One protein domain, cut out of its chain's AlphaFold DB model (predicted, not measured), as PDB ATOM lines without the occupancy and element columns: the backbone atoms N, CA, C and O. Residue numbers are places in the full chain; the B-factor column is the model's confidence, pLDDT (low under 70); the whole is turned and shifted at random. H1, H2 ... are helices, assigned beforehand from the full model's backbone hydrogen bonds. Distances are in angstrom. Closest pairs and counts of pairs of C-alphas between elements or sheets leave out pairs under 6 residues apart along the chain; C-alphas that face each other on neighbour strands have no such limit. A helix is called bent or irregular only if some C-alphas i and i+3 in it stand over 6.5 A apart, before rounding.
ATOM      1  N   LYS A  11     202.151  22.325  22.280       48.09
ATOM      2  CA  LYS A  11     201.910  20.895  22.002       48.09
ATOM      3  C   LYS A  11     202.774  20.322  20.876       48.09
ATOM      4  O   LYS A  11     202.902  19.096  20.796       48.09
ATOM      5  N   SER A  12     203.296  21.140  19.959       39.94
ATOM      6  CA  SER A  12     204.256  20.677  18.946       39.94
ATOM      7  C   SER A  12     205.675  20.585  19.500       39.94
ATOM      8  O   SER A  12     206.352  19.602  19.210       39.94
ATOM      9  N   GLU A  13     206.098  21.522  20.354       33.78
ATOM     10  CA  GLU A  13     207.408  21.463  21.022       33.78
ATOM     11  C   GLU A  13     207.498  20.293  22.004       33.78
ATOM     12  O   GLU A  13     208.467  19.539  21.961       33.78
ATOM     13  N   GLU A  14     206.469  20.041  22.819       43.56
ATOM     14  CA  GLU A  14     206.462  18.877  23.719       43.56
ATOM     15  C   GLU A  14     206.502  17.537  22.973       43.56
ATOM     16  O   GLU A  14     207.066  16.561  23.477       43.56
ATOM     17  N   ARG A  15     205.899  17.472  21.778       47.75
ATOM     18  CA  ARG A  15     205.982  16.293  20.906       47.75
ATOM     19  C   ARG A  15     207.372  16.163  20.289       47.75
ATOM     20  O   ARG A  15     207.921  15.069  20.324       47.75
ATOM     21  N   GLY A  16     207.978  17.258  19.831       38.56
ATOM     22  CA  GLY A  16     209.353  17.272  19.322       38.56
ATOM     23  C   GLY A  16     210.391  16.870  20.375       38.56
ATOM     24  O   GLY A  16     211.266  16.053  20.102       38.56
ATOM     25  N   ILE A  17     210.249  17.354  21.613       50.28
ATOM     26  CA  ILE A  17     211.131  16.997  22.737       50.28
ATOM     27  C   ILE A  17     210.997  15.510  23.089       50.28
ATOM     28  O   ILE A  17     212.004  14.850  23.355       50.28
ATOM     29  N   ARG A  18     209.774  14.957  23.064       51.16
ATOM     30  CA  ARG A  18     209.530  13.528  23.321       51.16
ATOM     31  C   ARG A  18     210.071  12.633  22.204       51.16
ATOM     32  O   ARG A  18     210.744  11.650  22.511       51.16
ATOM     33  N   ILE A  19     209.868  13.011  20.942       48.19
ATOM     34  CA  ILE A  19     210.404  12.300  19.770       48.19
ATOM     35  C   ILE A  19     211.942  12.325  19.785       48.19
ATOM     36  O   ILE A  19     212.571  11.275  19.701       48.19
ATOM     37  N   GLY A  20     212.564  13.480  20.043       44.00
ATOM     38  CA  GLY A  20     214.027  13.593  20.150       44.00
ATOM     39  C   GLY A  20     214.635  12.869  21.365       44.00
ATOM     40  O   GLY A  20     215.839  12.589  21.398       44.00
ATOM     41  N   ARG A  21     213.834  12.549  22.392       50.12
ATOM     42  CA  ARG A  21     214.243  11.657  23.492       50.12
ATOM     43  C   ARG A  21     214.198  10.194  23.056       50.12
ATOM     44  O   ARG A  21     215.136   9.465  23.366       50.12
ATOM     45  N   MET A  22     213.174   9.799  22.299       42.28
ATOM     46  CA  MET A  22     213.078   8.465  21.698       42.28
ATOM     47  C   MET A  22     214.200   8.199  20.698       42.28
ATOM     48  O   MET A  22     214.846   7.171  20.822       42.28
ATOM     49  N   GLU A  23     214.530   9.131  19.803       45.53
ATOM     50  CA  GLU A  23     215.632   8.945  18.840       45.53
ATOM     51  C   GLU A  23     217.000   8.780  19.528       45.53
ATOM     52  O   GLU A  23     217.851   8.002  19.090       45.53
ATOM     53  N   ARG A  24     217.228   9.488  20.647       48.66
ATOM     54  CA  ARG A  24     218.443   9.317  21.463       48.66
ATOM     55  C   ARG A  24     218.465   7.987  22.213       48.66
ATOM     56  O   ARG A  24     219.534   7.390  22.331       48.66
ATOM     57  N   MET A  25     217.314   7.512  22.688       48.97
ATOM     58  CA  MET A  25     217.194   6.173  23.274       48.97
ATOM     59  C   MET A  25     217.363   5.089  22.207       48.97
ATOM     60  O   MET A  25     218.072   4.126  22.452       48.97
ATOM     61  N   GLU A  26     216.834   5.275  21.001       42.41
ATOM     62  CA  GLU A  26     216.960   4.339  19.882       42.41
ATOM     63  C   GLU A  26     218.416   4.200  19.420       42.41
ATOM     64  O   GLU A  26     218.898   3.082  19.250       42.41
ATOM     65  N   LYS A  27     219.164   5.307  19.288       47.31
ATOM     66  CA  LYS A  27     220.608   5.250  18.988       47.31
ATOM     67  C   LYS A  27     221.400   4.523  20.080       47.31
ATOM     68  O   LYS A  27     222.327   3.786  19.756       47.31
ATOM     69  N   ARG A  28     221.020   4.683  21.354       45.12
ATOM     70  CA  ARG A  28     221.613   3.934  22.478       45.12
ATOM     71  C   ARG A  28     221.234   2.446  22.435       45.12
ATOM     72  O   ARG A  28     222.112   1.602  22.561       45.12
ATOM     73  N   VAL A  29     219.970   2.115  22.175       47.12
ATOM     74  CA  VAL A  29     219.463   0.733  22.088       47.12
ATOM     75  C   VAL A  29     220.066  -0.009  20.896       47.12
ATOM     76  O   VAL A  29     220.500  -1.144  21.057       47.12
ATOM     77  N   LYS A  30     220.176   0.620  19.720       41.06
ATOM     78  CA  LYS A  30     220.770  -0.004  18.527       41.06
ATOM     79  C   LYS A  30     222.258  -0.325  18.726       41.06
ATOM     80  O   LYS A  30     222.725  -1.333  18.212       41.06
ATOM     81  N   GLY A  31     222.978   0.486  19.509       42.31
ATOM     82  CA  GLY A  31     224.347   0.184  19.940       42.31
ATOM     83  C   GLY A  31     224.423  -0.969  20.949       42.31
ATOM     84  O   GLY A  31     225.284  -1.833  20.820       42.31
ATOM     85  N   ILE A  32     223.490  -1.032  21.905       47.84
ATOM     86  CA  ILE A  32     223.459  -2.073  22.949       47.84
ATOM     87  C   ILE A  32     223.018  -3.432  22.386       47.84
ATOM     88  O   ILE A  32     223.662  -4.433  22.674       47.84
ATOM     89  N   VAL A  33     221.988  -3.495  21.534       43.81
ATOM     90  CA  VAL A  33     221.551  -4.749  20.882       43.81
ATOM     91  C   VAL A  33     222.671  -5.334  20.019       43.81
ATOM     92  O   VAL A  33     222.851  -6.546  19.992       43.81
ATOM     93  N   MET A  34     223.484  -4.491  19.376       40.06
ATOM     94  CA  MET A  34     224.643  -4.951  18.609       40.06
ATOM     95  C   MET A  34     225.784  -5.466  19.512       40.06
ATOM     96  O   MET A  34     226.494  -6.384  19.116       40.06
ATOM     97  N   LEU A  60     223.390 -16.761  41.552       73.81
ATOM     98  CA  LEU A  60     223.232 -16.234  40.185       73.81
ATOM     99  C   LEU A  60     222.328 -17.134  39.325       73.81
ATOM    100  O   LEU A  60     221.522 -16.636  38.545       73.81
ATOM    101  N   SER A  61     222.401 -18.454  39.511       76.62
ATOM    102  CA  SER A  61     221.500 -19.421  38.873       76.62
ATOM    103  C   SER A  61     220.032 -19.224  39.251       76.62
ATOM    104  O   SER A  61     219.168 -19.318  38.386       76.62
ATOM    105  N   GLU A  62     219.739 -18.922  40.514       79.31
ATOM    106  CA  GLU A  62     218.376 -18.687  41.000       79.31
ATOM    107  C   GLU A  62     217.804 -17.371  40.456       79.31
ATOM    108  O   GLU A  62     216.674 -17.346  39.970       79.31
ATOM    109  N   VAL A  63     218.611 -16.303  40.438       79.25
ATOM    110  CA  VAL A  63     218.246 -15.019  39.812       79.25
ATOM    111  C   VAL A  63     217.942 -15.211  38.325       79.25
ATOM    112  O   VAL A  63     216.911 -14.748  37.839       79.25
ATOM    113  N   LEU A  64     218.803 -15.921  37.592       81.75
ATOM    114  CA  LEU A  64     218.608 -16.166  36.161       81.75
ATOM    115  C   LEU A  64     217.374 -17.035  35.885       81.75
ATOM    116  O   LEU A  64     216.653 -16.770  34.922       81.75
ATOM    117  N   MET A  65     217.087 -18.027  36.732       85.25
ATOM    118  CA  MET A  65     215.852 -18.812  36.644       85.25
ATOM    119  C   MET A  65     214.608 -17.945  36.863       85.25
ATOM    120  O   MET A  65     213.627 -18.076  36.130       85.25
ATOM    121  N   GLU A  66     214.635 -17.038  37.838       85.25
ATOM    122  CA  GLU A  66     213.503 -16.165  38.147       85.25
ATOM    123  C   GLU A  66     213.266 -15.104  37.064       85.25
ATOM    124  O   GLU A  66     212.120 -14.868  36.668       85.25
ATOM    125  N   VAL A  67     214.342 -14.512  36.532       85.69
ATOM    126  CA  VAL A  67     214.296 -13.616  35.366       85.69
ATOM    127  C   VAL A  67     213.759 -14.359  34.145       85.69
ATOM    128  O   VAL A  67     212.871 -13.844  33.473       85.69
ATOM    129  N   GLY A  68     214.242 -15.578  33.883       86.50
ATOM    130  CA  GLY A  68     213.773 -16.414  32.777       86.50
ATOM    131  C   GLY A  68     212.286 -16.750  32.882       86.50
ATOM    132  O   GLY A  68     211.555 -16.626  31.900       86.50
ATOM    133  N   ARG A  69     211.810 -17.093  34.084       90.56
ATOM    134  CA  ARG A  69     210.383 -17.322  34.346       90.56
ATOM    135  C   ARG A  69     209.557 -16.061  34.093       90.56
ATOM    136  O   ARG A  69     208.585 -16.121  33.352       90.56
ATOM    137  N   SER A  70     209.999 -14.919  34.621       90.50
ATOM    138  CA  SER A  70     209.322 -13.630  34.419       90.50
ATOM    139  C   SER A  70     209.289 -13.209  32.948       90.50
ATOM    140  O   SER A  70     208.305 -12.645  32.483       90.50
ATOM    141  N   ALA A  71     210.368 -13.467  32.202       89.00
ATOM    142  CA  ALA A  71     210.419 -13.189  30.770       89.00
ATOM    143  C   ALA A  71     209.432 -14.078  29.998       89.00
ATOM    144  O   ALA A  71     208.806 -13.610  29.047       89.00
ATOM    145  N   GLY A  72     209.255 -15.329  30.437       90.25
ATOM    146  CA  GLY A  72     208.204 -16.221  29.950       90.25
ATOM    147  C   GLY A  72     206.807 -15.646  30.176       90.25
ATOM    148  O   GLY A  72     206.037 -15.552  29.223       90.25
ATOM    149  N   ASP A  73     206.501 -15.197  31.394       92.81
ATOM    150  CA  ASP A  73     205.199 -14.602  31.739       92.81
ATOM    151  C   ASP A  73     204.897 -13.362  30.870       92.81
ATOM    152  O   ASP A  73     203.838 -13.273  30.244       92.81
ATOM    153  N   ALA A  74     205.876 -12.464  30.703       89.56
ATOM    154  CA  ALA A  74     205.757 -11.309  29.811       89.56
ATOM    155  C   ALA A  74     205.526 -11.705  28.340       89.56
ATOM    156  O   ALA A  74     204.753 -11.055  27.629       89.56
ATOM    157  N   PHE A  75     206.166 -12.782  27.874       90.69
ATOM    158  CA  PHE A  75     205.971 -13.304  26.523       90.69
ATOM    159  C   PHE A  75     204.561 -13.884  26.321       90.69
ATOM    160  O   PHE A  75     203.933 -13.604  25.299       90.69
ATOM    161  N   TYR A  76     204.020 -14.627  27.288       91.25
ATOM    162  CA  TYR A  76     202.649 -15.146  27.207       91.25
ATOM    163  C   TYR A  76     201.601 -14.032  27.208       91.25
ATOM    164  O   TYR A  76     200.686 -14.065  26.381       91.25
ATOM    165  N   SER A  77     201.773 -13.001  28.037       90.88
ATOM    166  CA  SER A  77     200.911 -11.810  28.019       90.88
ATOM    167  C   SER A  77     200.933 -11.103  26.660       90.88
ATOM    168  O   SER A  77     199.900 -10.663  26.150       90.88
ATOM    169  N   PHE A  78     202.096 -11.059  26.005       88.25
ATOM    170  CA  PHE A  78     202.198 -10.557  24.637       88.25
ATOM    171  C   PHE A  78     201.470 -11.451  23.616       88.25
ATOM    172  O   PHE A  78     200.776 -10.932  22.741       88.25
ATOM    173  N   LEU A  79     201.556 -12.779  23.720       89.31
ATOM    174  CA  LEU A  79     200.790 -13.683  22.848       89.31
ATOM    175  C   LEU A  79     199.274 -13.519  23.033       89.31
ATOM    176  O   LEU A  79     198.526 -13.569  22.055       89.31
ATOM    177  N   GLU A  80     198.812 -13.280  24.261       88.62
ATOM    178  CA  GLU A  80     197.400 -13.020  24.552       88.62
ATOM    179  C   GLU A  80     196.903 -11.685  23.966       88.62
ATOM    180  O   GLU A  80     195.738 -11.535  23.571       88.62
ATOM    181  N   LEU A  81     197.793 -10.697  23.890       88.50
ATOM    182  CA  LEU A  81     197.551  -9.443  23.190       88.50
ATOM    183  C   LEU A  81     197.457  -9.668  21.675       88.50
ATOM    184  O   LEU A  81     196.504  -9.195  21.053       88.50
ATOM    185  N   VAL A  82     198.411 -10.397  21.082       85.69
ATOM    186  CA  VAL A  82     198.414 -10.700  19.641       85.69
ATOM    187  C   VAL A  82     197.153 -11.469  19.257       85.69
ATOM    188  O   VAL A  82     196.467 -11.077  18.316       85.69
ATOM    189  N   SER A  83     196.778 -12.499  20.015       85.75
ATOM    190  CA  SER A  83     195.543 -13.247  19.758       85.75
ATOM    191  C   SER A  83     194.295 -12.372  19.922       85.75
ATOM    192  O   SER A  83     193.407 -12.399  19.069       85.75
ATOM    193  N   GLY A  84     194.255 -11.511  20.946       81.88
ATOM    194  CA  GLY A  84     193.183 -10.532  21.138       81.88
ATOM    195  C   GLY A  84     193.038  -9.551  19.970       81.88
ATOM    196  O   GLY A  84     191.919  -9.200  19.588       81.88
ATOM    197  N   SER A  85     194.152  -9.145  19.351       80.50
ATOM    198  CA  SER A  85     194.157  -8.238  18.192       80.50
ATOM    199  C   SER A  85     193.582  -8.859  16.911       80.50
ATOM    200  O   SER A  85     193.151  -8.138  16.016       80.50
ATOM    201  N   LEU A  86     193.514 -10.192  16.837       79.12
ATOM    202  CA  LEU A  86     192.982 -10.932  15.686       79.12
ATOM    203  C   LEU A  86     191.488 -11.289  15.835       79.12
ATOM    204  O   LEU A  86     190.874 -11.764  14.883       79.12
ATOM    205  N   GLY A  87     190.899 -11.087  17.019       75.62
ATOM    206  CA  GLY A  87     189.636 -11.717  17.423       75.62
ATOM    207  C   GLY A  87     188.345 -10.901  17.277       75.62
ATOM    208  O   GLY A  87     187.330 -11.311  17.840       75.62
ATOM    209  N   PHE A  88     188.326  -9.752  16.590       85.94
ATOM    210  CA  PHE A  88     187.098  -8.946  16.494       85.94
ATOM    211  C   PHE A  88     186.219  -9.344  15.305       85.94
ATOM    212  O   PHE A  88     186.491  -8.975  14.164       85.94
ATOM    213  N   SER A  89     185.127 -10.060  15.583       86.31
ATOM    214  CA  SER A  89     184.096 -10.378  14.589       86.31
ATOM    215  C   SER A  89     182.923  -9.404  14.685       86.31
ATOM    216  O   SER A  89     182.355  -9.195  15.757       86.31
ATOM    217  N   VAL A  90     182.520  -8.844  13.546       86.50
ATOM    218  CA  VAL A  90     181.365  -7.944  13.441       86.50
ATOM    219  C   VAL A  90     180.171  -8.717  12.882       86.50
ATOM    220  O   VAL A  90     180.280  -9.363  11.844       86.50
ATOM    221  N   THR A  91     179.026  -8.639  13.556       89.56
ATOM    222  CA  THR A  91     177.744  -9.199  13.108       89.56
ATOM    223  C   THR A  91     176.718  -8.084  12.894       89.56
ATOM    224  O   THR A  91     176.964  -6.917  13.207       89.56
ATOM    225  N   VAL A  92     175.531  -8.440  12.394       86.00
ATOM    226  CA  VAL A  92     174.401  -7.507  12.203       86.00
ATOM    227  C   VAL A  92     173.890  -6.873  13.507       86.00
ATOM    228  O   VAL A  92     173.169  -5.877  13.472       86.00
ATOM    229  N   ASP A  93     174.269  -7.431  14.656       89.75
ATOM    230  CA  ASP A  93     173.904  -6.940  15.988       89.75
ATOM    231  C   ASP A  93     175.094  -6.318  16.732       89.75
ATOM    232  O   ASP A  93     174.980  -5.949  17.906       89.75
ATOM    233  N   THR A  94     176.255  -6.188  16.082       92.00
ATOM    234  CA  THR A  94     177.384  -5.468  16.668       92.00
ATOM    235  C   THR A  94     177.033  -3.989  16.774       92.00
ATOM    236  O   THR A  94     176.749  -3.319  15.780       92.00
ATOM    237  N   THR A  95     177.060  -3.475  18.000       92.56
ATOM    238  CA  THR A  95     176.878  -2.056  18.296       92.56
ATOM    239  C   THR A  95     178.192  -1.304  18.153       92.56
ATOM    240  O   THR A  95     179.277  -1.883  18.257       92.56
ATOM    241  N   ARG A  96     178.117   0.008  17.941       89.94
ATOM    242  CA  ARG A  96     179.305   0.865  17.900       89.94
ATOM    243  C   ARG A  96     180.008   0.884  19.261       89.94
ATOM    244  O   ARG A  96     181.233   0.861  19.302       89.94
ATOM    245  N   SER A  97     179.266   0.794  20.367       91.31
ATOM    246  CA  SER A  97     179.836   0.631  21.713       91.31
ATOM    247  C   SER A  97     180.726  -0.610  21.853       91.31
ATOM    248  O   SER A  97     181.805  -0.509  22.429       91.31
ATOM    249  N   LYS A  98     180.345  -1.757  21.262       92.56
ATOM    250  CA  LYS A  98     181.167  -2.983  21.270       92.56
ATOM    251  C   LYS A  98     182.511  -2.792  20.561       92.56
ATOM    252  O   LYS A  98     183.499  -3.409  20.947       92.56
ATOM    253  N   VAL A  99     182.573  -1.926  19.546       91.44
ATOM    254  CA  VAL A  99     183.837  -1.550  18.886       91.44
ATOM    255  C   VAL A  99     184.732  -0.767  19.855       91.44
ATOM    256  O   VAL A  99     185.922  -1.058  19.975       91.44
ATOM    257  N   GLY A 100     184.162   0.188  20.594       92.19
ATOM    258  CA  GLY A 100     184.878   0.925  21.641       92.19
ATOM    259  C   GLY A 100     185.365   0.023  22.783       92.19
ATOM    260  O   GLY A 100     186.515   0.132  23.219       92.19
ATOM    261  N   GLU A 101     184.530  -0.916  23.230       91.75
ATOM    262  CA  GLU A 101     184.885  -1.933  24.231       91.75
ATOM    263  C   GLU A 101     186.047  -2.811  23.763       91.75
ATOM    264  O   GLU A 101     186.975  -3.051  24.535       91.75
ATOM    265  N   TYR A 102     186.045  -3.224  22.493       92.62
ATOM    266  CA  TYR A 102     187.136  -3.999  21.910       92.62
ATOM    267  C   TYR A 102     188.481  -3.266  22.004       92.62
ATOM    268  O   TYR A 102     189.444  -3.801  22.561       92.62
ATOM    269  N   PHE A 103     188.547  -2.010  21.550       93.31
ATOM    270  CA  PHE A 103     189.778  -1.219  21.651       93.31
ATOM    271  C   PHE A 103     190.179  -0.933  23.103       93.31
ATOM    272  O   PHE A 103     191.367  -0.967  23.431       93.31
ATOM    273  N   SER A 104     189.210  -0.715  23.998       92.31
ATOM    274  CA  SER A 104     189.476  -0.586  25.435       92.31
ATOM    275  C   SER A 104     190.081  -1.863  26.024       92.31
ATOM    276  O   SER A 104     190.979  -1.775  26.863       92.31
ATOM    277  N   GLY A 105     189.607  -3.037  25.602       92.81
ATOM    278  CA  GLY A 105     190.144  -4.334  26.010       92.81
ATOM    279  C   GLY A 105     191.589  -4.524  25.555       92.81
ATOM    280  O   GLY A 105     192.440  -4.902  26.358       92.81
ATOM    281  N   LEU A 106     191.902  -4.165  24.306       93.81
ATOM    282  CA  LEU A 106     193.282  -4.165  23.809       93.81
ATOM    283  C   LEU A 106     194.185  -3.210  24.607       93.81
ATOM    284  O   LEU A 106     195.302  -3.575  24.971       93.81
ATOM    285  N   GLY A 107     193.699  -2.010  24.936       93.94
ATOM    286  CA  GLY A 107     194.430  -1.056  25.776       93.94
ATOM    287  C   GLY A 107     194.725  -1.588  27.185       93.94
ATOM    288  O   GLY A 107     195.802  -1.324  27.726       93.94
ATOM    289  N   LYS A 108     193.808  -2.374  27.768       93.88
ATOM    290  CA  LYS A 108     194.019  -3.062  29.052       93.88
ATOM    291  C   LYS A 108     195.136  -4.103  28.947       93.88
ATOM    292  O   LYS A 108     196.075  -4.030  29.733       93.88
ATOM    293  N   LYS A 109     195.098  -4.960  27.920       93.94
ATOM    294  CA  LYS A 109     196.130  -5.982  27.662       93.94
ATOM    295  C   LYS A 109     197.522  -5.392  27.424       93.94
ATOM    296  O   LYS A 109     198.511  -5.936  27.900       93.94
ATOM    297  N   LEU A 110     197.624  -4.246  26.739       94.81
ATOM    298  CA  LEU A 110     198.898  -3.515  26.625       94.81
ATOM    299  C   LEU A 110     199.427  -3.048  27.989       94.81
ATOM    300  O   LEU A 110     200.638  -3.007  28.194       94.81
ATOM    301  N   GLY A 111     198.528  -2.661  28.898       94.38
ATOM    302  CA  GLY A 111     198.870  -2.306  30.274       94.38
ATOM    303  C   GLY A 111     199.418  -3.500  31.048       94.38
ATOM    304  O   GLY A 111     200.512  -3.403  31.587       94.38
ATOM    305  N   GLU A 112     198.707  -4.626  31.013       94.06
ATOM    306  CA  GLU A 112     199.109  -5.884  31.661       94.06
ATOM    307  C   GLU A 112     200.476  -6.363  31.139       94.06
ATOM    308  O   GLU A 112     201.403  -6.569  31.917       94.06
ATOM    309  N   ALA A 113     200.682  -6.397  29.817       93.94
ATOM    310  CA  ALA A 113     201.984  -6.734  29.232       93.94
ATOM    311  C   ALA A 113     203.105  -5.761  29.654       93.94
ATOM    312  O   ALA A 113     204.253  -6.160  29.851       93.94
ATOM    313  N   SER A 114     202.790  -4.471  29.816       94.81
ATOM    314  CA  SER A 114     203.742  -3.475  30.318       94.81
ATOM    315  C   SER A 114     204.075  -3.651  31.806       94.81
ATOM    316  O   SER A 114     205.139  -3.185  32.233       94.81
ATOM    317  N   GLU A 115     203.179  -4.228  32.600       95.69
ATOM    318  CA  GLU A 115     203.405  -4.558  34.010       95.69
ATOM    319  C   GLU A 115     204.281  -5.809  34.128       95.69
ATOM    320  O   GLU A 115     205.288  -5.768  34.828       95.69
ATOM    321  N   GLU A 116     204.014  -6.850  33.338       94.94
ATOM    322  CA  GLU A 116     204.858  -8.054  33.307       94.94
ATOM    323  C   GLU A 116     206.307  -7.748  32.893       94.94
ATOM    324  O   GLU A 116     207.259  -8.233  33.504       94.94
ATOM    325  N   LEU A 117     206.510  -6.863  31.906       94.19
ATOM    326  CA  LEU A 117     207.853  -6.396  31.535       94.19
ATOM    327  C   LEU A 117     208.569  -5.670  32.685       94.19
ATOM    328  O   LEU A 117     209.791  -5.757  32.802       94.19
ATOM    329  N   GLU A 118     207.835  -4.952  33.538       94.12
ATOM    330  CA  GLU A 118     208.418  -4.293  34.709       94.12
ATOM    331  C   GLU A 118     208.932  -5.309  35.731       94.12
ATOM    332  O   GLU A 118     209.993  -5.099  36.316       94.12
ATOM    333  N   GLU A 119     208.219  -6.418  35.923       93.06
ATOM    334  CA  GLU A 119     208.656  -7.490  36.819       93.06
ATOM    335  C   GLU A 119     209.940  -8.160  36.315       93.06
ATOM    336  O   GLU A 119     210.851  -8.416  37.109       93.06
ATOM    337  N   VAL A 120     210.087  -8.333  34.993       90.19
ATOM    338  CA  VAL A 120     211.349  -8.790  34.376       90.19
ATOM    339  C   VAL A 120     212.498  -7.847  34.726       90.19
ATOM    340  O   VAL A 120     213.566  -8.288  35.160       90.19
ATOM    341  N   ALA A 121     212.279  -6.540  34.563       90.19
ATOM    342  CA  ALA A 121     213.270  -5.526  34.891       90.19
ATOM    343  C   ALA A 121     213.668  -5.571  36.373       90.19
ATOM    344  O   ALA A 121     214.857  -5.685  36.665       90.19
ATOM    345  N   LYS A 122     212.703  -5.561  37.298       89.19
ATOM    346  CA  LYS A 122     212.967  -5.610  38.747       89.19
ATOM    347  C   LYS A 122     213.778  -6.841  39.150       89.19
ATOM    348  O   LYS A 122     214.760  -6.722  39.877       89.19
ATOM    349  N   LYS A 123     213.411  -8.025  38.651       85.62
ATOM    350  CA  LYS A 123     214.123  -9.279  38.958       85.62
ATOM    351  C   LYS A 123     215.545  -9.291  38.404       85.62
ATOM    352  O   LYS A 123     216.434  -9.855  39.030       85.62
ATOM    353  N   SER A 124     215.780  -8.620  37.276       82.56
ATOM    354  CA  SER A 124     217.118  -8.501  36.686       82.56
ATOM    355  C   SER A 124     218.067  -7.576  37.460       82.56
ATOM    356  O   SER A 124     219.277  -7.606  37.240       82.56
ATOM    357  N   GLU A 125     217.534  -6.730  38.344       79.25
ATOM    358  CA  GLU A 125     218.317  -5.814  39.180       79.25
ATOM    359  C   GLU A 125     218.840  -6.502  40.459       79.25
ATOM    360  O   GLU A 125     219.737  -5.979  41.121       79.25
ATOM    361  N   VAL A 126     218.336  -7.697  40.794       67.12
ATOM    362  CA  VAL A 126     218.767  -8.486  41.958       67.12
ATOM    363  C   VAL A 126     220.003  -9.316  41.592       67.12
ATOM    364  O   VAL A 126     220.005 -10.023  40.597       67.12
ATOM    365  N   GLY A 127     221.077  -9.251  42.387       56.19
ATOM    366  CA  GLY A 127     222.257 -10.124  42.239       56.19
ATOM    367  C   GLY A 127     223.292  -9.713  41.181       56.19
ATOM    368  O   GLY A 127     224.395 -10.257  41.171       56.19
ATOM    369  N   VAL A 128     223.008  -8.714  40.343       54.03
ATOM    370  CA  VAL A 128     224.027  -8.072  39.503       54.03
ATOM    371  C   VAL A 128     224.699  -6.997  40.354       54.03
ATOM    372  O   VAL A 128     224.140  -5.920  40.567       54.03
ATOM    373  N   GLY A 129     225.897  -7.284  40.879       48.41
ATOM    374  CA  GLY A 129     226.768  -6.224  41.390       48.41
ATOM    375  C   GLY A 129     226.839  -5.135  40.324       48.41
ATOM    376  O   GLY A 129     226.985  -5.469  39.150       48.41
ATOM    377  N   LYS A 130     226.628  -3.869  40.705       50.16
ATOM    378  CA  LYS A 130     226.638  -2.713  39.796       50.16
ATOM    379  C   LYS A 130     227.975  -2.682  39.046       50.16
ATOM    380  O   LYS A 130     228.920  -2.059  39.512       50.16
ATOM    381  N   GLY A 131     228.076  -3.415  37.942       46.75
ATOM    382  CA  GLY A 131     229.280  -3.477  37.133       46.75
ATOM    383  C   GLY A 131     229.580  -2.078  36.621       46.75
ATOM    384  O   GLY A 131     228.660  -1.338  36.259       46.75
ATOM    385  N   GLU A 132     230.862  -1.728  36.604       49.97
ATOM    386  CA  GLU A 132     231.398  -0.399  36.280       49.97
ATOM    387  C   GLU A 132     230.983   0.134  34.887       49.97
ATOM    388  O   GLU A 132     231.228   1.293  34.555       49.97
ATOM    389  N   GLU A 133     230.291  -0.671  34.075       51.00
ATOM    390  CA  GLU A 133     229.863  -0.334  32.716       51.00
ATOM    391  C   GLU A 133     228.545   0.457  32.624       51.00
ATOM    392  O   GLU A 133     228.256   1.032  31.572       51.00
ATOM    393  N   SER A 134     227.750   0.575  33.698       47.50
ATOM    394  CA  SER A 134     226.547   1.422  33.667       47.50
ATOM    395  C   SER A 134     226.796   2.781  34.315       47.50
ATOM    396  O   SER A 134     226.566   2.982  35.505       47.50
ATOM    397  N   LYS A 135     227.197   3.762  33.497       51.09
ATOM    398  CA  LYS A 135     227.309   5.176  33.911       51.09
ATOM    399  C   LYS A 135     225.991   5.763  34.458       51.09
ATOM    400  O   LYS A 135     226.027   6.798  35.110       51.09
ATOM    401  N   ASP A 136     224.860   5.082  34.226       55.50
ATOM    402  CA  ASP A 136     223.501   5.499  34.600       55.50
ATOM    403  C   ASP A 136     222.821   4.546  35.625       55.50
ATOM    404  O   ASP A 136     221.644   4.720  35.942       55.50
ATOM    405  N   GLY A 137     223.514   3.520  36.144       58.94
ATOM    406  CA  GLY A 137     222.986   2.610  37.180       58.94
ATOM    407  C   GLY A 137     221.878   1.633  36.744       58.94
ATOM    408  O   GLY A 137     221.349   0.914  37.588       58.94
ATOM    409  N   LYS A 138     221.539   1.576  35.449       65.06
ATOM    410  CA  LYS A 138     220.563   0.640  34.855       65.06
ATOM    411  C   LYS A 138     221.272  -0.469  34.076       65.06
ATOM    412  O   LYS A 138     222.158  -0.177  33.274       65.06
ATOM    413  N   ASN A 139     220.877  -1.727  34.270       78.75
ATOM    414  CA  ASN A 139     221.384  -2.833  33.450       78.75
ATOM    415  C   ASN A 139     220.766  -2.801  32.027       78.75
ATOM    416  O   ASN A 139     219.807  -2.070  31.758       78.75
ATOM    417  N   ALA A 140     221.312  -3.592  31.097       83.81
ATOM    418  CA  ALA A 140     220.831  -3.632  29.712       83.81
ATOM    419  C   ALA A 140     219.355  -4.065  29.595       83.81
ATOM    420  O   ALA A 140     218.626  -3.542  28.748       83.81
ATOM    421  N   ILE A 141     218.899  -4.964  30.476       85.94
ATOM    422  CA  ILE A 141     217.512  -5.450  30.522       85.94
ATOM    423  C   ILE A 141     216.560  -4.300  30.862       85.94
ATOM    424  O   ILE A 141     215.578  -4.087  30.155       85.94
ATOM    425  N   ARG A 142     216.886  -3.493  31.873       89.25
ATOM    426  CA  ARG A 142     216.105  -2.324  32.285       89.25
ATOM    427  C   ARG A 142     215.961  -1.311  31.157       89.25
ATOM    428  O   ARG A 142     214.871  -0.797  30.932       89.25
ATOM    429  N   ILE A 143     217.046  -1.045  30.426       87.75
ATOM    430  CA  ILE A 143     217.032  -0.124  29.280       87.75
ATOM    431  C   ILE A 143     216.089  -0.638  28.183       87.75
ATOM    432  O   ILE A 143     215.289   0.136  27.652       87.75
ATOM    433  N   ALA A 144     216.157  -1.931  27.854       89.50
ATOM    434  CA  ALA A 144     215.290  -2.542  26.851       89.50
ATOM    435  C   ALA A 144     213.812  -2.548  27.286       89.50
ATOM    436  O   ALA A 144     212.939  -2.172  26.500       89.50
ATOM    437  N   VAL A 145     213.537  -2.900  28.545       92.56
ATOM    438  CA  VAL A 145     212.189  -2.882  29.136       92.56
ATOM    439  C   VAL A 145     211.596  -1.475  29.114       92.56
ATOM    440  O   VAL A 145     210.472  -1.298  28.649       92.56
ATOM    441  N   ASP A 146     212.340  -0.460  29.557       92.75
ATOM    442  CA  ASP A 146     211.857   0.926  29.585       92.75
ATOM    443  C   ASP A 146     211.499   1.427  28.175       92.75
ATOM    444  O   ASP A 146     210.490   2.115  27.989       92.75
ATOM    445  N   ALA A 147     212.295   1.057  27.166       92.38
ATOM    446  CA  ALA A 147     212.011   1.381  25.770       92.38
ATOM    447  C   ALA A 147     210.724   0.696  25.275       92.38
ATOM    448  O   ALA A 147     209.845   1.372  24.732       92.38
ATOM    449  N   ALA A 148     210.576  -0.612  25.512       93.38
ATOM    450  CA  ALA A 148     209.389  -1.375  25.124       93.38
ATOM    451  C   ALA A 148     208.117  -0.827  25.789       93.38
ATOM    452  O   ALA A 148     207.123  -0.549  25.115       93.38
ATOM    453  N   LYS A 149     208.165  -0.563  27.098       95.12
ATOM    454  CA  LYS A 149     207.060   0.046  27.849       95.12
ATOM    455  C   LYS A 149     206.680   1.426  27.315       95.12
ATOM    456  O   LYS A 149     205.495   1.757  27.255       95.12
ATOM    457  N   GLY A 150     207.661   2.222  26.884       95.44
ATOM    458  CA  GLY A 150     207.416   3.504  26.221       95.44
ATOM    459  C   GLY A 150     206.562   3.362  24.957       95.44
ATOM    460  O   GLY A 150     205.621   4.132  24.763       95.44
ATOM    461  N   VAL A 151     206.839   2.349  24.130       95.69
ATOM    462  CA  VAL A 151     206.045   2.039  22.929       95.69
ATOM    463  C   VAL A 151     204.636   1.569  23.305       95.69
ATOM    464  O   VAL A 151     203.658   2.112  22.787       95.69
ATOM    465  N   LEU A 152     204.511   0.621  24.242       94.75
ATOM    466  CA  LEU A 152     203.211   0.101  24.695       94.75
ATOM    467  C   LEU A 152     202.316   1.210  25.270       94.75
ATOM    468  O   LEU A 152     201.119   1.246  24.994       94.75
ATOM    469  N   SER A 153     202.894   2.156  26.013       96.31
ATOM    470  CA  SER A 153     202.175   3.304  26.577       96.31
ATOM    471  C   SER A 153     201.606   4.242  25.502       96.31
ATOM    472  O   SER A 153     200.454   4.681  25.604       96.31
ATOM    473  N   LEU A 154     202.369   4.515  24.437       96.81
ATOM    474  CA  LEU A 154     201.876   5.305  23.303       96.81
ATOM    475  C   LEU A 154     200.739   4.587  22.571       96.81
ATOM    476  O   LEU A 154     199.698   5.195  22.312       96.81
ATOM    477  N   LEU A 155     200.902   3.292  22.288       95.50
ATOM    478  CA  LEU A 155     199.860   2.481  21.653       95.50
ATOM    479  C   LEU A 155     198.580   2.459  22.497       95.50
ATOM    480  O   LEU A 155     197.496   2.721  21.976       95.50
ATOM    481  N   LYS A 156     198.706   2.247  23.812       95.38
ATOM    482  CA  LYS A 156     197.586   2.276  24.757       95.38
ATOM    483  C   LYS A 156     196.840   3.608  24.712       95.38
ATOM    484  O   LYS A 156     195.619   3.606  24.610       95.38
ATOM    485  N   THR A 157     197.555   4.732  24.689       95.88
ATOM    486  CA  THR A 157     196.950   6.076  24.602       95.88
ATOM    487  C   THR A 157     196.087   6.237  23.342       95.88
ATOM    488  O   THR A 157     194.995   6.816  23.382       95.88
ATOM    489  N   HIS A 158     196.553   5.717  22.203       96.06
ATOM    490  CA  HIS A 158     195.779   5.759  20.964       96.06
ATOM    491  C   HIS A 158     194.554   4.838  21.011       96.06
ATOM    492  O   HIS A 158     193.478   5.261  20.593       96.06
ATOM    493  N   LEU A 159     194.670   3.633  21.578       94.62
ATOM    494  CA  LEU A 159     193.534   2.721  21.755       94.62
ATOM    495  C   LEU A 159     192.480   3.272  22.726       94.62
ATOM    496  O   LEU A 159     191.284   3.189  22.454       94.62
ATOM    497  N   GLU A 160     192.894   3.912  23.817       93.19
ATOM    498  CA  GLU A 160     191.976   4.569  24.756       93.19
ATOM    499  C   GLU A 160     191.200   5.716  24.099       93.19
ATOM    500  O   GLU A 160     190.036   5.947  24.426       93.19
ATOM    501  N   SER A 161     191.791   6.386  23.106       92.62
ATOM    502  CA  SER A 161     191.088   7.401  22.310       92.62
ATOM    503  C   SER A 161     189.966   6.810  21.443       92.62
ATOM    504  O   SER A 161     189.052   7.541  21.060       92.62
ATOM    505  N   LEU A 162     190.016   5.503  21.147       93.19
ATOM    506  CA  LEU A 162     188.986   4.769  20.404       93.19
ATOM    507  C   LEU A 162     187.863   4.232  21.306       93.19
ATOM    508  O   LEU A 162     186.776   3.954  20.810       93.19
ATOM    509  N   LYS A 163     188.079   4.141  22.626       89.69
ATOM    510  CA  LYS A 163     187.094   3.613  23.590       89.69
ATOM    511  C   LYS A 163     185.745   4.330  23.526       89.69
ATOM    512  O   LYS A 163     184.704   3.701  23.662       89.69
ATOM    513  N   GLY A 164     185.772   5.651  23.358       82.38
ATOM    514  CA  GLY A 164     184.575   6.495  23.327       82.38
ATOM    515  C   GLY A 164     183.980   6.695  21.935       82.38
ATOM    516  O   GLY A 164     183.193   7.620  21.753       82.38
ATOM    517  N   ILE A 165     184.414   5.921  20.937       78.75
ATOM    518  CA  ILE A 165     183.930   6.046  19.563       78.75
ATOM    519  C   ILE A 165     182.792   5.057  19.382       78.75
ATOM    520  O   ILE A 165     183.013   3.875  19.136       78.75
ATOM    521  N   GLY A 166     181.571   5.554  19.532       75.44
ATOM    522  CA  GLY A 166     180.367   4.768  19.331       75.44
ATOM    523  C   GLY A 166     179.303   5.019  20.383       75.44
ATOM    524  O   GLY A 166     179.573   5.406  21.516       75.44
ATOM    525  N   ASP A 167     178.073   4.766  19.975       82.56
ATOM    526  CA  ASP A 167     176.865   4.809  20.780       82.56
ATOM    527  C   ASP A 167     176.269   3.390  20.883       82.56
ATOM    528  O   ASP A 167     176.855   2.400  20.428       82.56
ATOM    529  N   GLY A 168     175.092   3.274  21.495       86.88
ATOM    530  CA  GLY A 168     174.355   2.010  21.554       86.88
ATOM    531  C   GLY A 168     173.796   1.545  20.203       86.88
ATOM    532  O   GLY A 168     173.229   0.455  20.139       86.88
ATOM    533  N   ASN A 169     173.939   2.332  19.130       88.56
ATOM    534  CA  ASN A 169     173.395   1.977  17.825       88.56
ATOM    535  C   ASN A 169     174.242   0.898  17.153       88.56
ATOM    536  O   ASN A 169     175.415   0.676  17.475       88.56
ATOM    537  N   LYS A 170     173.640   0.212  16.184       90.50
ATOM    538  CA  LYS A 170     174.315  -0.809  15.385       90.50
ATOM    539  C   LYS A 170     175.387  -0.178  14.492       90.50
ATOM    540  O   LYS A 170     175.251   0.950  14.014       90.50
ATOM    541  N   VAL A 171     176.462  -0.924  14.240       88.00
ATOM    542  CA  VAL A 171     177.479  -0.552  13.239       88.00
ATOM    543  C   VAL A 171     176.835  -0.456  11.852       88.00
ATOM    544  O   VAL A 171     177.157   0.453  11.089       88.00
ATOM    545  N   PHE A 172     175.858  -1.326  11.579       80.50
ATOM    546  CA  PHE A 172     174.992  -1.271  10.405       80.50
ATOM    547  C   PHE A 172     173.566  -0.955  10.854       80.50
ATOM    548  O   PHE A 172     172.837  -1.836  11.308       80.50
ATOM    549  N   ASP A 173     173.182   0.313  10.761       74.19
ATOM    550  CA  ASP A 173     171.830   0.761  11.088       74.19
ATOM    551  C   ASP A 173     171.059   1.073   9.802       74.19
ATOM    552  O   ASP A 173     171.036   2.201   9.305       74.19
ATOM    553  N   VAL A 174     170.488   0.023   9.212       71.25
ATOM    554  CA  VAL A 174     169.657   0.114   8.009       71.25
ATOM    555  C   VAL A 174     168.285  -0.439   8.359       71.25
ATOM    556  O   VAL A 174     168.041  -1.638   8.257       71.25
ATOM    557  N   ALA A 175     167.393   0.436   8.824       63.34
ATOM    558  CA  ALA A 175     166.066   0.023   9.255       63.34
ATOM    559  C   ALA A 175     165.107  -0.162   8.065       63.34
ATOM    560  O   ALA A 175     164.366  -1.143   8.070       63.34
ATOM    561  N   LYS A 176     165.123   0.743   7.059       69.25
ATOM    562  CA  LYS A 176     164.325   0.758   5.796       69.25
ATOM    563  C   LYS A 176     164.938   1.740   4.768       69.25
ATOM    564  O   LYS A 176     166.020   2.267   5.008       69.25
ATOM    565  N   ASP A 177     164.214   2.040   3.677       68.62
ATOM    566  CA  ASP A 177     164.395   3.201   2.776       68.62
ATOM    567  C   ASP A 177     164.224   4.539   3.537       68.62
ATOM    568  O   ASP A 177     163.257   5.289   3.343       68.62
ATOM    569  N   GLN A 178     165.140   4.798   4.467       74.56
ATOM    570  CA  GLN A 178     165.219   5.996   5.293       74.56
ATOM    571  C   GLN A 178     166.279   6.951   4.749       74.56
ATOM    572  O   GLN A 178     167.206   6.538   4.046       74.56
ATOM    573  N   ASP A 179     166.133   8.230   5.074       79.94
ATOM    574  CA  ASP A 179     167.159   9.214   4.759       79.94
ATOM    575  C   ASP A 179     168.399   8.946   5.612       79.94
ATOM    576  O   ASP A 179     168.301   8.636   6.804       79.94
ATOM    577  N   GLY A 180     169.580   9.063   5.005       75.75
ATOM    578  CA  GLY A 180     170.819   8.950   5.758       75.75
ATOM    579  C   GLY A 180     170.965  10.084   6.773       75.75
ATOM    580  O   GLY A 180     170.558  11.227   6.538       75.75
ATOM    581  N   VAL A 181     171.589   9.767   7.906       81.38
ATOM    582  CA  VAL A 181     171.958  10.736   8.942       81.38
ATOM    583  C   VAL A 181     173.429  11.095   8.772       81.38
ATOM    584  O   VAL A 181     174.269  10.226   8.533       81.38
ATOM    585  N   ALA A 182     173.756  12.381   8.897       85.56
ATOM    586  CA  ALA A 182     175.141  12.826   8.844       85.56
ATOM    587  C   ALA A 182     175.954  12.211   9.995       85.56
ATOM    588  O   ALA A 182     175.546  12.249  11.156       85.56
ATOM    589  N   ALA A 183     177.133  11.678   9.676       86.69
ATOM    590  CA  ALA A 183     178.044  11.159  10.685       86.69
ATOM    591  C   ALA A 183     178.614  12.285  11.565       86.69
ATOM    592  O   ALA A 183     178.866  13.405  11.107       86.69
ATOM    593  N   SER A 184     178.895  11.961  12.829       88.25
ATOM    594  CA  SER A 184     179.578  12.869  13.748       88.25
ATOM    595  C   SER A 184     180.998  13.156  13.251       88.25
ATOM    596  O   SER A 184     181.904  12.326  13.328       88.25
ATOM    597  N   THR A 185     181.209  14.368  12.733       89.56
ATOM    598  CA  THR A 185     182.514  14.792  12.199       89.56
ATOM    599  C   THR A 185     183.607  14.754  13.273       89.56
ATOM    600  O   THR A 185     184.761  14.438  12.982       89.56
ATOM    601  N   GLU A 186     183.261  15.057  14.523       89.12
ATOM    602  CA  GLU A 186     184.220  15.052  15.628       89.12
ATOM    603  C   GLU A 186     184.630  13.633  16.034       89.12
ATOM    604  O   GLU A 186     185.812  13.388  16.281       89.12
ATOM    605  N   GLU A 187     183.704  12.674  16.031       88.19
ATOM    606  CA  GLU A 187     184.025  11.260  16.269       88.19
ATOM    607  C   GLU A 187     184.863  10.668  15.135       88.19
ATOM    608  O   GLU A 187     185.873  10.018  15.404       88.19
ATOM    609  N   LEU A 188     184.538  10.982  13.875       90.75
ATOM    610  CA  LEU A 188     185.342  10.568  12.719       90.75
ATOM    611  C   LEU A 188     186.780  11.097  12.803       90.75
ATOM    612  O   LEU A 188     187.737  10.351  12.591       90.75
ATOM    613  N   LYS A 189     186.965  12.373  13.169       91.94
ATOM    614  CA  LYS A 189     188.305  12.950  13.370       91.94
ATOM    615  C   LYS A 189     189.057  12.282  14.520       91.94
ATOM    616  O   LYS A 189     190.278  12.143  14.423       91.94
ATOM    617  N   LYS A 190     188.376  11.917  15.612       91.69
ATOM    618  CA  LYS A 190     188.989  11.188  16.736       91.69
ATOM    619  C   LYS A 190     189.463   9.807  16.288       91.69
ATOM    620  O   LYS A 190     190.634   9.500  16.499       91.69
ATOM    621  N   ALA A 191     188.607   9.049  15.600       92.94
ATOM    622  CA  ALA A 191     188.938   7.730  15.060       92.94
ATOM    623  C   ALA A 191     190.157   7.809  14.140       92.94
ATOM    624  O   ALA A 191     191.157   7.131  14.361       92.94
ATOM    625  N   TYR A 192     190.111   8.722  13.167       93.69
ATOM    626  CA  TYR A 192     191.199   8.930  12.220       93.69
ATOM    627  C   TYR A 192     192.525   9.268  12.911       93.69
ATOM    628  O   TYR A 192     193.549   8.665  12.607       93.69
ATOM    629  N   LYS A 193     192.526  10.205  13.869       94.75
ATOM    630  CA  LYS A 193     193.750  10.595  14.591       94.75
ATOM    631  C   LYS A 193     194.318   9.461  15.437       94.75
ATOM    632  O   LYS A 193     195.535   9.325  15.504       94.75
ATOM    633  N   ALA A 194     193.461   8.683  16.091       95.50
ATOM    634  CA  ALA A 194     193.888   7.557  16.905       95.50
ATOM    635  C   ALA A 194     194.509   6.447  16.042       95.50
ATOM    636  O   ALA A 194     195.641   6.045  16.303       95.50
ATOM    637  N   LEU A 195     193.828   6.035  14.967       93.75
ATOM    638  CA  LEU A 195     194.335   5.029  14.027       93.75
ATOM    639  C   LEU A 195     195.630   5.488  13.345       93.75
ATOM    640  O   LEU A 195     196.603   4.740  13.291       93.75
ATOM    641  N   LYS A 196     195.684   6.748  12.898       93.38
ATOM    642  CA  LYS A 196     196.908   7.344  12.349       93.38
ATOM    643  C   LYS A 196     198.052   7.337  13.365       93.38
ATOM    644  O   LYS A 196     199.173   7.010  12.999       93.38
ATOM    645  N   GLY A 197     197.774   7.658  14.627       95.69
ATOM    646  CA  GLY A 197     198.768   7.623  15.699       95.69
ATOM    647  C   GLY A 197     199.359   6.230  15.924       95.69
ATOM    648  O   GLY A 197     200.572   6.100  16.051       95.69
ATOM    649  N   ILE A 198     198.535   5.176  15.879       94.25
ATOM    650  CA  ILE A 198     199.007   3.779  15.950       94.25
ATOM    651  C   ILE A 198     199.999   3.487  14.819       94.25
ATOM    652  O   ILE A 198     201.083   2.960  15.067       94.25
ATOM    653  N   VAL A 199     199.658   3.879  13.589       93.06
ATOM    654  CA  VAL A 199     200.536   3.710  12.423       93.06
ATOM    655  C   VAL A 199     201.829   4.520  12.577       93.06
ATOM    656  O   VAL A 199     202.905   4.009  12.288       93.06
ATOM    657  N   GLU A 200     201.764   5.760  13.065       94.75
ATOM    658  CA  GLU A 200     202.949   6.601  13.304       94.75
ATOM    659  C   GLU A 200     203.894   5.997  14.355       94.75
ATOM    660  O   GLU A 200     205.110   6.000  14.155       94.75
ATOM    661  N   VAL A 201     203.356   5.426  15.438       95.00
ATOM    662  CA  VAL A 201     204.157   4.705  16.441       95.00
ATOM    663  C   VAL A 201     204.843   3.493  15.808       95.00
ATOM    664  O   VAL A 201     206.047   3.312  15.997       95.00
ATOM    665  N   ALA A 202     204.113   2.702  15.019       92.81
ATOM    666  CA  ALA A 202     204.654   1.530  14.331       92.81
ATOM    667  C   ALA A 202     205.780   1.907  13.348       92.81
ATOM    668  O   ALA A 202     206.851   1.298  13.369       92.81
ATOM    669  N   LYS A 203     205.598   2.977  12.564       92.69
ATOM    670  CA  LYS A 203     206.641   3.526  11.679       92.69
ATOM    671  C   LYS A 203     207.893   3.948  12.436       92.69
ATOM    672  O   LYS A 203     209.001   3.686  11.976       92.69
ATOM    673  N   GLY A 204     207.734   4.576  13.604       91.69
ATOM    674  CA  GLY A 204     208.860   4.920  14.476       91.69
ATOM    675  C   GLY A 204     209.667   3.692  14.914       91.69
ATOM    676  O   GLY A 204     210.868   3.793  15.134       91.69
ATOM    677  N   GLN A 205     209.028   2.520  14.975       92.00
ATOM    678  CA  GLN A 205     209.667   1.223  15.229       92.00
ATOM    679  C   GLN A 205     210.094   0.485  13.947       92.00
ATOM    680  O   GLN A 205     210.462  -0.685  14.010       92.00
ATOM    681  N   LYS A 206     210.076   1.161  12.790       92.56
ATOM    682  CA  LYS A 206     210.435   0.622  11.464       92.56
ATOM    683  C   LYS A 206     209.551  -0.533  10.996       92.56
ATOM    684  O   LYS A 206     209.973  -1.325  10.158       92.56
ATOM    685  N   VAL A 207     208.324  -0.610  11.505       89.06
ATOM    686  CA  VAL A 207     207.289  -1.443  10.890       89.06
ATOM    687  C   VAL A 207     206.917  -0.806   9.553       89.06
ATOM    688  O   VAL A 207     206.718   0.410   9.485       89.06
ATOM    689  N   GLU A 208     206.859  -1.618   8.497       87.50
ATOM    690  CA  GLU A 208     206.471  -1.146   7.168       87.50
ATOM    691  C   GLU A 208     205.090  -0.480   7.204       87.50
ATOM    692  O   GLU A 208     204.170  -0.917   7.900       87.50
ATOM    693  N   GLU A 209     204.953   0.615   6.459       84.69
ATOM    694  CA  GLU A 209     203.678   1.312   6.350       84.69
ATOM    695  C   GLU A 209     202.665   0.468   5.559       84.69
ATOM    696  O   GLU A 209     203.047  -0.182   4.579       84.69
ATOM    697  N   PRO A 210     201.364   0.523   5.911       84.50
ATOM    698  CA  PRO A 210     200.315   0.034   5.027       84.50
ATOM    699  C   PRO A 210     200.482   0.592   3.611       84.50
ATOM    700  O   PRO A 210     200.655   1.795   3.411       84.50
TER     701      PRO A 210
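AT A GLANCE: This is residues 11 to 34 and 60 to 210 of the 260 residues of the protein "Variable large protein" of Borrelia crocidurae DOU (UniProt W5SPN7). Four long helices, H2, H3, H4 and H5, stand side by side in a row in that order, one helix thick, each running the opposite way to the one before, and H1 slants across the H4 side of the row, touching H4 near one end while its first residues, 11 to 18, stick out. Two long links loop out at opposite ends of the row, residues 125 to 139 at one end and residues 164 to 184 at the other, where residues 175 to 183 stand free. The printed part has 175 residues with five named helices, H1 to H5 along the chain, and no named strand, and its class is all helix. It is loose, with a radius of gyration of the C-alphas of 20.7 A, and elongated, spanning 74 by 38 by 24 A.

HOW THE PARTS SIT: H1, residues 11 to 34, touches H4, residues 140 to 163, with its residues 25 to 32 alone, and H4 touches H1 with residues 140 to 147 alone. The closest C-alphas, those of Val 29 and Ala 144, are 7.1 A apart, and the two helices run opposite ways at a steep tilt of 38 degrees. H2, residues 60 to 86, is apart from H1 and from H4. It touches H3, residues 96 to 124, at a shallow tilt of 11 degrees, opposite ways, with the C-alphas of Ala 74 and Glu 116 closest at 4.9 A. H3 and H4 touch at a shallow tilt of 13 degrees, opposite ways, with 43 pairs of C-alphas within 8 A, the closest being those of Gly 100 and Lys 163, 4.0 A apart. H4 is the hub, touching H1, H3 and H5, residues 185 to 204. It touches H5 with residues 151 to 162 alone, opposite ways at a shallow tilt of 17 degrees; the closest C-alphas, those of His 158 and Ala 194, are 4.8 A apart. H2 and H3, H3 and H4, and H4 and H5 are helical hairpins, and the packing of the helices is mostly aligned, 3 of 4 tilted pairs that touch being at a shallow tilt. H1 and H5 are apart, and so are H3 and H5. Every O i to N i+4 pair is within hydrogen-bond range in H2, H3 and H5; in H1 it is 19 of 20 pairs and in H4 also 19 of 20.

IN THESE COORDINATES: H1 begins at C-alpha 11, at (201.910, 20.895, 22.002), and reaches 34.6 A to Met 34. After the cut, H2 runs from Leu 60 to Leu 86, 39.3 A. H3, the longest helix with 29 residues, runs from C-alpha 96 at (179.305, 0.865, 17.900) to Ser 124, 43.2 A. H4 goes from Ala 140 to Lys 163, 35.0 A. H5 starts at Thr 185 and ends at C-alpha 204, at (208.860, 4.920, 14.476), 28.2 A on. No helix is bent.

THE WHOLE: The two C-alphas farthest apart are those of Glu 132 and Asp 177, 75.0 A. Without the stretches that stand free, residues 11 to 18 and 175 to 183, the body has 158 residues and spans 67 by 34 by 22 A. Residues 35 to 59 are cut out and not printed, and C-alphas 34 and 60 are 24.4 A apart across this cut. The links H3 to H4, 15 residues, and H4 to H5, 21 residues, are long; H2 to H3, with 9 residues, is a short link. The mean pLDDT of the printed part is 80.0, and that of H1 is 45. Residues 11 to 34, 126 to 138 and 175 to 177 are under 70 in this predicted model.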